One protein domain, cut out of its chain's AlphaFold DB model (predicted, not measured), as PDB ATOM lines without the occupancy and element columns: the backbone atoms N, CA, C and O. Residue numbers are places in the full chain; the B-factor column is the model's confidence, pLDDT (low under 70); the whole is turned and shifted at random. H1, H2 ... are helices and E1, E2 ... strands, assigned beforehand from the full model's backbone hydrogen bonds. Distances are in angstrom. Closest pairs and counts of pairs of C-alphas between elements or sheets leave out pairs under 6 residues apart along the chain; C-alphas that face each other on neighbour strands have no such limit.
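Overview. This is residues 4 to 47 of the 70 residues of an uncharacterized protein of Methylobacterium sp. DM1 (UniProt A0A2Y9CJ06). Two short parallel strands side by side, E1 and E2, have H2 loosely over one face, while a wide loop, residues 9 to 21, reaches away to the opposite end before H1. The printed part has 44 residues, with two named helices and two named strands in the order E1, H1, H2, E2 along the chain; the class is mixed, helices and strands, with helices holding 13 and strands 9 of the 22 residues in named elements. It is compact, with a radius of gyration of the C-alphas of 10.2 A, yet elongated, spanning 29 by 17 by 17 A.

Along the chain. E1, residues 4 to 8, begins at C-alpha 4 (-8.231, 33.608, -53.553) and is 13.4 A long. H1 is residues 22 to 25, 4.7 A. H2, residues 29 to 37, is 12.0 A. E2, residues 44 to 47, 9.6 A, ends at C-alpha 47 (-7.029, 37.318, -47.349).

Arrangement. E1 and E2 are parallel at 38 degrees, with N 5 and O 45 2.8 A apart, within hydrogen-bond range. E1, H1, H2 and E2 form a strand-helix-strand unit, parallel neighbour strands with helices between, whose crossover is right-handed. The closest C-alphas of E1 and H2, Leu 7 and Leu 30, are 7.8 A apart. H1 and H2 are close but not clearly touching: C-alphas 23 and 31, the closest, are 7.0 A apart. H1 and E2 are only just apart, at 8.0 A between closest C-alphas. In H2 every O i to N i+4 pair is within hydrogen-bond range; H1 is too short for one.

Size, cuts and confidence. The C-alphas farthest apart, Pro 17 and Arg 43, are 29.2 A apart. The printed part has no cut. The link E1 to H1 is long. No printed residue is under pLDDT 70.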
ATOM      1  N   LEU A   4      -8.778  33.011 -54.775       96.25
ATOM      2  CA  LEU A   4      -8.231  33.608 -53.553       96.25
ATOM      3  C   LEU A   4      -7.137  34.613 -53.922       96.25
ATOM      4  O   LEU A   4      -6.149  34.245 -54.556       96.25
ATOM      5  N   LEU A   5      -7.315  35.867 -53.516       97.38
ATOM      6  CA  LEU A   5      -6.305  36.915 -53.578       97.38
ATOM      7  C   LEU A   5      -5.709  37.110 -52.182       97.38
ATOM      8  O   LEU A   5      -6.435  37.368 -51.223       97.38
ATOM      9  N   ILE A   6      -4.387  37.008 -52.080       97.81
ATOM     10  CA  ILE A   6      -3.652  37.255 -50.839       97.81
ATOM     11  C   ILE A   6      -2.857  38.546 -51.011       97.81
ATOM     12  O   ILE A   6      -2.084  38.673 -51.958       97.81
ATOM     13  N   LEU A   7      -3.045  39.498 -50.098       97.19
ATOM     14  CA  LEU A   7      -2.316  40.765 -50.080       97.19
ATOM     15  C   LEU A   7      -1.483  40.898 -48.803       97.19
ATOM     16  O   LEU A   7      -1.890  40.468 -47.727       97.19
ATOM     17  N   ALA A   8      -0.326  41.547 -48.890       96.69
ATOM     18  CA  ALA A   8       0.370  41.983 -47.686       96.69
ATOM     19  C   ALA A   8      -0.432  43.084 -46.966       96.69
ATOM     20  O   ALA A   8      -1.198  43.839 -47.580       96.69
ATOM     21  N   CYS A   9      -0.233  43.204 -45.654       95.75
ATOM     22  CA  CYS A   9      -0.719  44.342 -44.892       95.75
ATOM     23  C   CYS A   9      -0.169  45.654 -45.460       95.75
ATOM     24  O   CYS A   9       0.898  45.694 -46.069       95.75
ATOM     25  N   SER A  10      -0.886  46.748 -45.221       96.12
ATOM     26  CA  SER A  10      -0.468  48.070 -45.676       96.12
ATOM     27  C   SER A  10       0.167  48.879 -44.549       96.12
ATOM     28  O   SER A  10      -0.362  48.915 -43.434       96.12
ATOM     29  N   ALA A  11       1.263  49.578 -44.863       95.06
ATOM     30  CA  ALA A  11       1.820  50.613 -43.994       95.06
ATOM     31  C   ALA A  11       0.784  51.729 -43.780       95.06
ATOM     32  O   ALA A  11       0.434  52.036 -42.643       95.06
ATOM     33  N   THR A  12       0.202  52.236 -44.871       96.56
ATOM     34  CA  THR A  12      -0.893  53.213 -44.845       96.56
ATOM     35  C   THR A  12      -2.196  52.554 -44.400       96.56
ATOM     36  O   THR A  12      -2.645  51.576 -45.014       96.56
ATOM     37  N   LYS A  13      -2.823  53.092 -43.355       96.62
ATOM     38  CA  LYS A  13      -4.101  52.629 -42.806       96.62
ATOM     39  C   LYS A  13      -5.052  53.811 -42.670       96.62
ATOM     40  O   LYS A  13      -4.606  54.942 -42.496       96.62
ATOM     41  N   ARG A  14      -6.356  53.558 -42.762       96.88
ATOM     42  CA  ARG A  14      -7.364  54.582 -42.478       96.88
ATOM     43  C   ARG A  14      -7.313  54.950 -40.991       96.88
ATOM     44  O   ARG A  14      -7.283  54.024 -40.172       96.88
ATOM     45  N   PRO A  15      -7.344  56.252 -40.645       94.44
ATOM     46  CA  PRO A  15      -7.292  56.727 -39.266       94.44
ATOM     47  C   PRO A  15      -8.669  56.590 -38.598       94.44
ATOM     48  O   PRO A  15      -9.298  57.573 -38.220       94.44
ATOM     49  N   ASP A  16      -9.167  55.357 -38.517       94.75
ATOM     50  CA  ASP A  16     -10.414  55.018 -37.835       94.75
ATOM     51  C   ASP A  16     -10.094  54.412 -36.454       94.75
ATOM     52  O   ASP A  16      -9.380  53.393 -36.385       94.75
ATOM     53  N   PRO A  17     -10.586  55.009 -35.348       93.44
ATOM     54  CA  PRO A  17     -10.338  54.494 -34.005       93.44
ATOM     55  C   PRO A  17     -11.046  53.156 -33.737       93.44
ATOM     56  O   PRO A  17     -10.602  52.391 -32.880       93.44
ATOM     57  N   ALA A  18     -12.122  52.834 -34.458       96.81
ATOM     58  CA  ALA A  18     -12.860  51.590 -34.285       96.81
ATOM     59  C   ALA A  18     -12.148  50.411 -34.957       96.81
ATOM     60  O   ALA A  18     -11.428  50.567 -35.939       96.81
ATOM     61  N   ARG A  19     -12.382  49.180 -34.486       97.88
ATOM     62  CA  ARG A  19     -11.961  47.987 -35.238       97.88
ATOM     63  C   ARG A  19     -12.835  47.851 -36.482       97.88
ATOM     64  O   ARG A  19     -14.028  47.593 -36.365       97.88
ATOM     65  N   ILE A  20     -12.227  47.975 -37.656       98.38
ATOM     66  CA  ILE A  20     -12.908  47.893 -38.955       98.38
ATOM     67  C   ILE A  20     -12.293  46.767 -39.790       98.38
ATOM     68  O   ILE A  20     -11.129  46.428 -39.555       98.38
ATOM     69  N   PRO A  21     -13.029  46.170 -40.746       98.25
ATOM     70  CA  PRO A  21     -12.502  45.104 -41.597       98.25
ATOM     71  C   PRO A  21     -11.153  45.471 -42.216       98.25
ATOM     72  O   PRO A  21     -10.972  46.608 -42.651       98.25
ATOM     73  N   ALA A  22     -10.217  44.526 -42.310       98.06
ATOM     74  CA  ALA A  22      -8.908  44.757 -42.925       98.06
ATOM     75  C   ALA A  22      -9.012  45.320 -44.356       98.06
ATOM     76  O   ALA A  22      -8.247  46.215 -44.722       98.06
ATOM     77  N   LEU A  23     -10.021  44.878 -45.118       97.69
ATOM     78  CA  LEU A  23     -10.363  45.400 -46.445       97.69
ATOM     79  C   LEU A  23     -10.639  46.913 -46.443       97.69
ATOM     80  O   LEU A  23     -10.324  47.596 -47.417       97.69
ATOM     81  N   ALA A  24     -11.208  47.440 -45.357       97.56
ATOM     82  CA  ALA A  24     -11.448  48.865 -45.154       97.56
ATOM     83  C   ALA A  24     -10.271  49.564 -44.449       97.56
ATOM     84  O   ALA A  24      -9.968  50.706 -44.782       97.56
ATOM     85  N   ARG A  25      -9.596  48.893 -43.505       98.12
ATOM     86  CA  ARG A  25      -8.474  49.438 -42.724       98.12
ATOM     87  C   ARG A  25      -7.270  49.761 -43.592       98.12
ATOM     88  O   ARG A  25      -6.701  50.839 -43.453       98.12
ATOM     89  N   TYR A  26      -6.829  48.818 -44.417       97.81
ATOM     90  CA  TYR A  26      -5.624  48.991 -45.215       97.81
ATOM     91  C   TYR A  26      -5.900  49.925 -46.393       97.81
ATOM     92  O   TYR A  26      -6.844  49.720 -47.156       97.81
ATOM     93  N   ASP A  27      -5.067  50.952 -46.553       97.81
ATOM     94  CA  ASP A  27      -5.311  52.020 -47.531       97.81
ATOM     95  C   ASP A  27      -4.160  52.243 -48.521       97.81
ATOM     96  O   ASP A  27      -4.153  53.197 -49.295       97.81
ATOM     97  N   GLY A  28      -3.195  51.325 -48.547       97.12
ATOM     98  CA  GLY A  28      -2.143  51.301 -49.558       97.12
ATOM     99  C   GLY A  28      -2.700  51.071 -50.966       97.12
ATOM    100  O   GLY A  28      -3.826  50.597 -51.141       97.12
ATOM    101  N   LEU A  29      -1.885  51.376 -51.980       97.38
ATOM    102  CA  LEU A  29      -2.287  51.365 -53.391       97.38
ATOM    103  C   LEU A  29      -3.025  50.081 -53.799       97.38
ATOM    104  O   LEU A  29      -4.121  50.166 -54.340       97.38
ATOM    105  N   LEU A  30      -2.483  48.902 -53.470       97.38
ATOM    106  CA  LEU A  30      -3.103  47.617 -53.826       97.38
ATOM    107  C   LEU A  30      -4.505  47.442 -53.226       97.38
ATOM    108  O   LEU A  30      -5.408  46.957 -53.903       97.38
ATOM    109  N   TRP A  31      -4.713  47.879 -51.983       97.94
ATOM    110  CA  TRP A  31      -6.010  47.804 -51.308       97.94
ATOM    111  C   TRP A  31      -7.026  48.782 -51.908       97.94
ATOM    112  O   TRP A  31      -8.197  48.441 -52.073       97.94
ATOM    113  N   ARG A  32      -6.576  49.980 -52.303       98.00
ATOM    114  CA  ARG A  32      -7.404  50.945 -53.040       98.00
ATOM    115  C   ARG A  32      -7.795  50.414 -54.419       98.00
ATOM    116  O   ARG A  32      -8.970  50.481 -54.770       98.00
ATOM    117  N   THR A  33      -6.844  49.853 -55.163       97.94
ATOM    118  CA  THR A  33      -7.090  49.241 -56.476       97.94
ATOM    119  C   THR A  33      -8.052  48.065 -56.367       97.94
ATOM    120  O   THR A  33      -8.982  47.983 -57.162       97.94
ATOM    121  N   LEU A  34      -7.889  47.196 -55.364       97.50
ATOM    122  CA  LEU A  34      -8.809  46.090 -55.105       97.50
ATOM    123  C   LEU A  34     -10.245  46.591 -54.913       97.50
ATOM    124  O   LEU A  34     -11.141  46.120 -55.600       97.50
ATOM    125  N   ARG A  35     -10.465  47.574 -54.033       96.81
ATOM    126  CA  ARG A  35     -11.813  48.116 -53.790       96.81
ATOM    127  C   ARG A  35     -12.414  48.803 -55.017       96.81
ATOM    128  O   ARG A  35     -13.624  48.766 -55.188       96.81
ATOM    129  N   ALA A  36     -11.594  49.424 -55.864       97.69
ATOM    130  CA  ALA A  36     -12.066  50.009 -57.118       97.69
ATOM    131  C   ALA A  36     -12.410  48.937 -58.169       97.69
ATOM    132  O   ALA A  36     -13.377  49.083 -58.911       97.69
ATOM    133  N   ALA A  37     -11.623  47.861 -58.239       96.75
ATOM    134  CA  ALA A  37     -11.788  46.796 -59.222       96.75
ATOM    135  C   ALA A  37     -12.849  45.757 -58.827       96.75
ATOM    136  O   ALA A  37     -13.431  45.128 -59.708       96.75
ATOM    137  N   ASP A  38     -13.089  45.547 -57.535       96.00
ATOM    138  CA  ASP A  38     -14.075  44.606 -56.996       96.00
ATOM    139  C   ASP A  38     -14.846  45.229 -55.815       96.00
ATOM    140  O   ASP A  38     -14.694  44.787 -54.673       96.00
ATOM    141  N   PRO A  39     -15.660  46.277 -56.057       95.25
ATOM    142  CA  PRO A  39     -16.366  46.997 -54.993       95.25
ATOM    143  C   PRO A  39     -17.368  46.122 -54.228       95.25
ATOM    144  O   PRO A  39     -17.587  46.347 -53.041       95.25
ATOM    145  N   ASP A  40     -17.926  45.100 -54.883       94.12
ATOM    146  CA  ASP A  40     -18.899  44.175 -54.285       94.12
ATOM    147  C   ASP A  40     -18.244  42.924 -53.669       94.12
ATOM    148  O   ASP A  40     -18.948  42.065 -53.137       94.12
ATOM    149  N   GLY A  41     -16.921  42.752 -53.798       92.56
ATOM    150  CA  GLY A  41     -16.207  41.563 -53.314       92.56
ATOM    151  C   GLY A  41     -16.638  40.250 -53.981       92.56
ATOM    152  O   GLY A  41     -16.612  39.191 -53.350       92.56
ATOM    153  N   ARG A  42     -17.092  40.299 -55.242       93.50
ATOM    154  CA  ARG A  42     -17.633  39.135 -55.970       93.50
ATOM    155  C   ARG A  42     -16.600  38.451 -56.860       93.50
ATOM    156  O   ARG A  42     -16.818  37.312 -57.273       93.50
ATOM    157  N   ARG A  43     -15.491  39.124 -57.187       93.12
ATOM    158  CA  ARG A  43     -14.468  38.609 -58.112       93.12
ATOM    159  C   ARG A  43     -13.462  37.702 -57.411       93.12
ATOM    160  O   ARG A  43     -12.988  36.743 -58.027       93.12
ATOM    161  N   ALA A  44     -13.139  37.976 -56.148       94.62
ATOM    162  CA  ALA A  44     -12.213  37.158 -55.370       94.62
ATOM    163  C   ALA A  44     -12.548  37.138 -53.874       94.62
ATOM    164  O   ALA A  44     -13.004  38.123 -53.303       94.62
ATOM    165  N   ARG A  45     -12.220  36.022 -53.215       96.44
ATOM    166  CA  ARG A  45     -12.027  36.014 -51.760       96.44
ATOM    167  C   ARG A  45     -10.702  36.690 -51.450       96.44
ATOM    168  O   ARG A  45      -9.719  36.435 -52.142       96.44
ATOM    169  N   VAL A  46     -10.669  37.519 -50.415       97.81
ATOM    170  CA  VAL A  46      -9.486  38.311 -50.073       97.81
ATOM    171  C   VAL A  46      -9.001  37.912 -48.690       97.81
ATOM    172  O   VAL A  46      -9.750  37.971 -47.718       97.81
ATOM    173  N   ALA A  47      -7.735  37.533 -48.603       98.25
ATOM    174  CA  ALA A  47      -7.029  37.318 -47.349       98.25
ATOM    175  C   ALA A  47      -5.810  38.240 -47.281       98.25
ATOM    176  O   ALA A  47      -5.345  38.760 -48.300       98.25
TER     177      ALA A  47